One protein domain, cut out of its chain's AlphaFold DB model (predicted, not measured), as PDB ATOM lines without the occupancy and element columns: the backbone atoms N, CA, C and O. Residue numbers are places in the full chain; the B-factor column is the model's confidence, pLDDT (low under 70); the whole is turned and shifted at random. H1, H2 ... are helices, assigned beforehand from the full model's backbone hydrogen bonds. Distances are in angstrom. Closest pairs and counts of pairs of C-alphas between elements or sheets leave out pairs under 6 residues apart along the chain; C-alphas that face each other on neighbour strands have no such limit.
ATOM      1  N   GLU A   8       1.191  23.809  11.148       89.38
ATOM      2  CA  GLU A   8       0.081  24.024  12.085       89.38
ATOM      3  C   GLU A   8      -1.275  23.960  11.376       89.38
ATOM      4  O   GLU A   8      -2.181  23.257  11.821       89.38
ATOM      5  N   GLU A   9      -1.392  24.623  10.224       89.25
ATOM      6  CA  GLU A   9      -2.623  24.638   9.436       89.25
ATOM      7  C   GLU A   9      -3.007  23.230   8.963       89.25
ATOM      8  O   GLU A   9      -4.158  22.818   9.114       89.25
ATOM      9  N   ARG A  10      -2.032  22.439   8.499       89.81
ATOM     10  CA  ARG A  10      -2.260  21.053   8.057       89.81
ATOM     11  C   ARG A  10      -2.678  20.138   9.207       89.81
ATOM     12  O   ARG A  10      -3.588  19.330   9.030       89.81
ATOM     13  N   VAL A  11      -2.070  20.286  10.387       90.69
ATOM     14  CA  VAL A  11      -2.469  19.549  11.600       90.69
ATOM     15  C   VAL A  11      -3.886  19.946  12.020       90.69
ATOM     16  O   VAL A  11      -4.723  19.081  12.276       90.69
ATOM     17  N   SER A  12      -4.197  21.244  12.019       89.88
ATOM     18  CA  SER A  12      -5.531  21.744  12.359       89.88
ATOM     19  C   SER A  12      -6.611  21.223  11.399       89.88
ATOM     20  O   SER A  12      -7.678  20.798  11.845       89.88
ATOM     21  N   ALA A  13      -6.314  21.160  10.098       91.31
ATOM     22  CA  ALA A  13      -7.209  20.628   9.078       91.31
ATOM     23  C   ALA A  13      -7.450  19.120   9.258       91.31
ATOM     24  O   ALA A  13      -8.597  18.676   9.211       91.31
ATOM     25  N   ALA A  14      -6.404  18.339   9.549       91.12
ATOM     26  CA  ALA A  14      -6.523  16.904   9.820       91.12
ATOM     27  C   ALA A  14      -7.385  16.610  11.066       91.12
ATOM     28  O   ALA A  14      -8.181  15.667  11.080       91.12
ATOM     29  N   ILE A  15      -7.274  17.447  12.105       91.94
ATOM     30  CA  ILE A  15      -8.112  17.374  13.311       91.94
ATOM     31  C   ILE A  15      -9.574  17.711  12.986       91.94
ATOM     32  O   ILE A  15     -10.478  16.984  13.407       91.94
ATOM     33  N   GLN A  16      -9.828  18.788  12.235       90.06
ATOM     34  CA  GLN A  16     -11.186  19.190  11.843       90.06
ATOM     35  C   GLN A  16     -11.865  18.135  10.962       90.06
ATOM     36  O   GLN A  16     -13.039  17.828  11.170       90.06
ATOM     37  N   ALA A  17     -11.111  17.517  10.050       90.69
ATOM     38  CA  ALA A  17     -11.570  16.412   9.211       90.69
ATOM     39  C   ALA A  17     -11.810  15.104   9.992       90.69
ATOM     40  O   ALA A  17     -12.352  14.151   9.435       90.69
ATOM     41  N   GLY A  18     -11.420  15.031  11.272       89.19
ATOM     42  CA  GLY A  18     -11.557  13.828  12.098       89.19
ATOM     43  C   GLY A  18     -10.616  12.689  11.698       89.19
ATOM     44  O   GLY A  18     -10.872  11.544  12.051       89.19
ATOM     45  N   GLN A  19      -9.549  12.996  10.958       89.31
ATOM     46  CA  GLN A  19      -8.575  12.021  10.457       89.31
ATOM     47  C   GLN A  19      -7.454  11.741  11.469       89.31
ATOM     48  O   GLN A  19      -6.722  10.764  11.348       89.31
ATOM     49  N   TRP A  20      -7.310  12.585  12.487       88.75
ATOM     50  CA  TRP A  20      -6.342  12.392  13.560       88.75
ATOM     51  C   TRP A  20      -6.840  11.366  14.597       88.75
ATOM     52  O   TRP A  20      -7.986  11.500  15.039       88.75
ATOM     53  N   PRO A  21      -6.020  10.409  15.080       83.69
ATOM     54  CA  PRO A  21      -4.600  10.173  14.779       83.69
ATOM     55  C   PRO A  21      -4.336   9.070  13.736       83.69
ATOM     56  O   PRO A  21      -3.198   8.928  13.289       83.69
ATOM     57  N   ASP A  22      -5.345   8.277  13.372       84.69
ATOM     58  CA  ASP A  22      -5.144   7.004  12.660       84.69
ATOM     59  C   ASP A  22      -5.214   7.122  11.130       84.69
ATOM     60  O   ASP A  22      -4.662   6.288  10.421       84.69
ATOM     61  N   ALA A  23      -5.866   8.163  10.608       85.19
ATOM     62  CA  ALA A  23      -6.030   8.418   9.174       85.19
ATOM     63  C   ALA A  23      -5.232   9.646   8.694       85.19
ATOM     64  O   ALA A  23      -5.515  10.196   7.628       85.19
ATOM     65  N   CYS A  24      -4.256  10.100   9.487       87.44
ATOM     66  CA  CYS A  24      -3.359  11.196   9.133       87.44
ATOM     67  C   CYS A  24      -2.015  10.677   8.602       87.44
ATOM     68  O   CYS A  24      -1.610   9.552   8.887       87.44
ATOM     69  N   ASP A  25      -1.337  11.514   7.821       88.75
ATOM     70  CA  ASP A  25      -0.003  11.231   7.292       88.75
ATOM     71  C   ASP A  25       0.999  10.996   8.452       88.75
ATOM     72  O   ASP A  25       1.069  11.837   9.362       88.75
ATOM     73  N   PRO A  26       1.758   9.879   8.461       85.75
ATOM     74  CA  PRO A  26       2.711   9.567   9.527       85.75
ATOM     75  C   PRO A  26       3.773  10.655   9.736       85.75
ATOM     76  O   PRO A  26       4.182  10.883  10.878       85.75
ATOM     77  N   ASP A  27       4.163  11.382   8.686       88.69
ATOM     78  CA  ASP A  27       5.143  12.472   8.791       88.69
ATOM     79  C   ASP A  27       4.568  13.672   9.556       88.69
ATOM     80  O   ASP A  27       5.252  14.327  10.349       88.69
ATOM     81  N   LEU A  28       3.271  13.936   9.374       89.06
ATOM     82  CA  LEU A  28       2.552  14.995  10.081       89.06
ATOM     83  C   LEU A  28       2.395  14.655  11.569       89.06
ATOM     84  O   LEU A  28       2.476  15.537  12.429       89.06
ATOM     85  N   ARG A  29       2.205  13.366  11.870       89.12
ATOM     86  CA  ARG A  29       2.152  12.850  13.238       89.12
ATOM     87  C   ARG A  29       3.492  12.995  13.948       89.12
ATOM     88  O   ARG A  29       3.532  13.587  15.025       89.12
ATOM     89  N   ALA A  30       4.576  12.544  13.319       89.56
ATOM     90  CA  ALA A  30       5.927  12.692  13.857       89.56
ATOM     91  C   ALA A  30       6.285  14.171  14.098       89.56
ATOM     92  O   ALA A  30       6.879  14.524  15.118       89.56
ATOM     93  N   HIS A  31       5.860  15.065  13.200       90.50
ATOM     94  CA  HIS A  31       6.049  16.500  13.380       90.50
ATOM     95  C   HIS A  31       5.309  17.051  14.609       90.50
ATOM     96  O   HIS A  31       5.880  17.840  15.363       90.50
ATOM     97  N   ALA A  32       4.051  16.659  14.830       89.94
ATOM     98  CA  ALA A  32       3.280  17.139  15.978       89.94
ATOM     99  C   ALA A  32       3.840  16.658  17.324       89.94
ATOM    100  O   ALA A  32       3.689  17.359  18.318       89.94
ATOM    101  N   GLU A  33       4.507  15.503  17.354       89.62
ATOM    102  CA  GLU A  33       5.204  14.996  18.544       89.62
ATOM    103  C   GLU A  33       6.490  15.790  18.847       89.62
ATOM    104  O   GLU A  33       6.842  15.976  20.011       89.62
ATOM    105  N   GLY A  34       7.169  16.308  17.817       89.56
ATOM    106  CA  GLY A  34       8.388  17.114  17.964       89.56
ATOM    107  C   GLY A  34       8.166  18.628  18.085       89.56
ATOM    108  O   GLY A  34       9.043  19.347  18.568       89.56
ATOM    109  N   CYS A  35       7.016  19.145  17.644       92.94
ATOM    110  CA  CYS A  35       6.721  20.576  17.621       92.94
ATOM    111  C   CYS A  35       5.760  20.979  18.744       92.94
ATOM    112  O   CYS A  35       4.593  20.599  18.735       92.94
ATOM    113  N   ARG A  36       6.216  21.862  19.642       90.00
ATOM    114  CA  ARG A  36       5.424  22.348  20.786       90.00
ATOM    115  C   ARG A  36       4.101  23.026  20.393       90.00
ATOM    116  O   ARG A  36       3.101  22.875  21.078       90.00
ATOM    117  N   VAL A  37       4.084  23.770  19.286       91.00
ATOM    118  CA  VAL A  37       2.867  24.457  18.815       91.00
ATOM    119  C   VAL A  37       1.826  23.438  18.355       91.00
ATOM    120  O   VAL A  37       0.678  23.469  18.791       91.00
ATOM    121  N   CYS A  38       2.241  22.488  17.518       91.75
ATOM    122  CA  CYS A  38       1.363  21.439  17.008       91.75
ATOM    123  C   CYS A  38       0.913  20.479  18.122       91.75
ATOM    124  O   CYS A  38      -0.248  20.070  18.126       91.75
ATOM    125  N   SER A  39       1.782  20.162  19.090       91.38
ATOM    126  CA  SER A  39       1.423  19.326  20.240       91.38
ATOM    127  C   SER A  39       0.352  19.979  21.110       91.38
ATOM    128  O   SER A  39      -0.591  19.303  21.518       91.38
ATOM    129  N   ASP A  40       0.456  21.289  21.357       93.12
ATOM    130  CA  ASP A  40      -0.524  22.033  22.156       93.12
ATOM    131  C   ASP A  40      -1.893  22.063  21.456       93.12
ATOM    132  O   ASP A  40      -2.925  21.816  22.086       93.12
ATOM    133  N   VAL A  41      -1.912  22.273  20.134       91.62
ATOM    134  CA  VAL A  41      -3.140  22.223  19.320       91.62
ATOM    135  C   VAL A  41      -3.793  20.839  19.384       91.62
ATOM    136  O   VAL A  41      -4.997  20.738  19.636       91.62
ATOM    137  N   VAL A  42      -3.015  19.766  19.207       93.44
ATOM    138  CA  VAL A  42      -3.508  18.381  19.307       93.44
ATOM    139  C   VAL A  42      -4.043  18.096  20.710       93.44
ATOM    140  O   VAL A  42      -5.117  17.505  20.853       93.44
ATOM    141  N   LEU A  43      -3.342  18.533  21.756       93.88
ATOM    142  CA  LEU A  43      -3.739  18.317  23.145       93.88
ATOM    143  C   LEU A  43      -5.075  18.996  23.463       93.88
ATOM    144  O   LEU A  43      -5.981  18.354  23.995       93.88
ATOM    145  N   VAL A  44      -5.235  20.266  23.086       94.69
ATOM    146  CA  VAL A  44      -6.484  21.010  23.309       94.69
ATOM    147  C   VAL A  44      -7.632  20.397  22.509       94.69
ATOM    148  O   VAL A  44      -8.708  20.146  23.058       94.69
ATOM    149  N   ALA A  45      -7.409  20.100  21.229       93.44
ATOM    150  CA  ALA A  45      -8.447  19.542  20.372       93.44
ATOM    151  C   ALA A  45      -8.907  18.153  20.835       93.44
ATOM    152  O   ALA A  45     -10.107  17.878  20.871       93.44
ATOM    153  N   THR A  46      -7.977  17.279  21.225       92.00
ATOM    154  CA  THR A  46      -8.311  15.939  21.732       92.00
ATOM    155  C   THR A  46      -9.010  15.999  23.090       92.00
ATOM    156  O   THR A  46      -9.959  15.241  23.308       92.00
ATOM    157  N   ALA A  47      -8.627  16.928  23.974       94.38
ATOM    158  CA  ALA A  47      -9.318  17.162  25.241       94.38
ATOM    159  C   ALA A  47     -10.771  17.620  25.025       94.38
ATOM    160  O   ALA A  47     -11.688  17.029  25.600       94.38
ATOM    161  N   LEU A  48     -10.992  18.594  24.134       93.56
ATOM    162  CA  LEU A  48     -12.330  19.066  23.743       93.56
ATOM    163  C   LEU A  48     -13.167  17.959  23.094       93.56
ATOM    164  O   LEU A  48     -14.349  17.801  23.399       93.56
ATOM    165  N   ARG A  49     -12.566  17.150  22.214       91.19
ATOM    166  CA  ARG A  49     -13.254  16.016  21.580       91.19
ATOM    167  C   ARG A  49     -13.678  14.982  22.623       91.19
ATOM    168  O   ARG A  49     -14.793  14.470  22.561       91.19
ATOM    169  N   ARG A  50     -12.818  14.699  23.605       91.00
ATOM    170  CA  ARG A  50     -13.115  13.776  24.706       91.00
ATOM    171  C   ARG A  50     -14.241  14.305  25.593       91.00
ATOM    172  O   ARG A  50     -15.160  13.544  25.890       91.00
ATOM    173  N   SER A  51     -14.219  15.588  25.964       90.69
ATOM    174  CA  SER A  51     -15.312  16.190  26.740       90.69
ATOM    175  C   SER A  51     -16.620  16.174  25.957       90.69
ATOM    176  O   SER A  51     -17.642  15.759  26.496       90.69
ATOM    177  N   TYR A  52     -16.589  16.523  24.670       88.88
ATOM    178  CA  TYR A  52     -17.765  16.467  23.804       88.88
ATOM    179  C   TYR A  52     -18.348  15.052  23.724       88.88
ATOM    180  O   TYR A  52     -19.539  14.869  23.952       88.88
ATOM    181  N   ASN A  53     -17.515  14.035  23.489       88.06
ATOM    182  CA  ASN A  53     -17.964  12.644  23.447       88.06
ATOM    183  C   ASN A  53     -18.546  12.184  24.791       88.06
ATOM    184  O   ASN A  53     -19.545  11.473  24.803       88.06
ATOM    185  N   SER A  54     -17.967  12.616  25.917       88.06
ATOM    186  CA  SER A  54     -18.506  12.307  27.248       88.06
ATOM    187  C   SER A  54     -19.880  12.944  27.476       88.06
ATOM    188  O   SER A  54     -20.786  12.293  27.991       88.06
ATOM    189  N   MET A  55     -20.073  14.184  27.011       86.69
ATOM    190  CA  MET A  55     -21.364  14.866  27.067       86.69
ATOM    191  C   MET A  55     -22.375  14.206  26.136       86.69
ATOM    192  O   MET A  55     -23.528  14.062  26.512       86.69
ATOM    193  N   LEU A  56     -21.949  13.774  24.949       84.94
ATOM    194  CA  LEU A  56     -22.807  13.082  23.994       84.94
ATOM    195  C   LEU A  56     -23.251  11.710  24.514       84.94
ATOM    196  O   LEU A  56     -24.394  11.328  24.304       84.94
ATOM    197  N   GLN A  57     -22.375  10.986  25.215       83.00
ATOM    198  CA  GLN A  57     -22.723   9.723  25.872       83.00
ATOM    199  C   GLN A  57     -23.640   9.931  27.085       83.00
ATOM    200  O   GLN A  57     -24.523   9.113  27.331       83.00
ATOM    201  N   ALA A  58     -23.449  11.019  27.837       84.12
ATOM    202  CA  ALA A  58     -24.314  11.382  28.960       84.12
ATOM    203  C   ALA A  58     -25.671  11.942  28.503       84.12
ATOM    204  O   ALA A  58     -26.682  11.785  29.192       84.12
ATOM    205  N   ALA A  59     -25.709  12.592  27.340       79.25
ATOM    206  CA  ALA A  59     -26.928  13.060  26.715       79.25
ATOM    207  C   ALA A  59     -27.704  11.851  26.197       79.25
ATOM    208  O   ALA A  59     -27.419  11.317  25.132       79.25
TER     209      ALA A  59
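What this domain is: This is residues 8 to 59 of the 156 residues of an uncharacterized protein of Acidobacteriia bacterium AA117 (UniProt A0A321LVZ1). A long helix, H3, has the short H1 side by side with its first part, while the short H2 makes a corner with its start. The last residues, 50 to 59, stick out as an arm beyond this small body. The 52 printed residues, with three named helices in the order H1, H2, H3 and no named strand, are all helix in class. The whole is only just compact, close to loose, with a radius of gyration of the C-alphas of 11.7 A, and spans 36 by 20 by 15 A.

Where its parts are: H1, residues 8 to 16, begins at C-alpha 8 (0.081, 24.024, 12.085) and measures 12.3 A. H2, residues 26 to 34, measures 12.7 A. H3, residues 36 to 58, measures 32.7 A and ends at C-alpha 58 (-24.314, 11.382, 28.960).

How they stand to each other: H1 touches residues 37 to 45 of H3, the same way at a shallow tilt of 13 degrees; the closest C-alphas, Glu 8 and Cys 38, are 5.7 A apart. H1 and H2 only just touch, with 3 pairs of C-alphas within 8 A, the closest Val 11 and Leu 28 at 6.9 A. H2 and H3 touch only at the corner, about perpendicular at 76 degrees, the closest C-alphas being Ala 32 and Cys 38, 4.8 A. In H1, H2 and H3 every O i to N i+4 pair is within hydrogen-bond range.

The domain as a whole: The C-alphas farthest apart, Asp 27 and Ala 59, are 36.7 A apart. The printed part has no cut, no link is long, and no printed residue is under pLDDT 70.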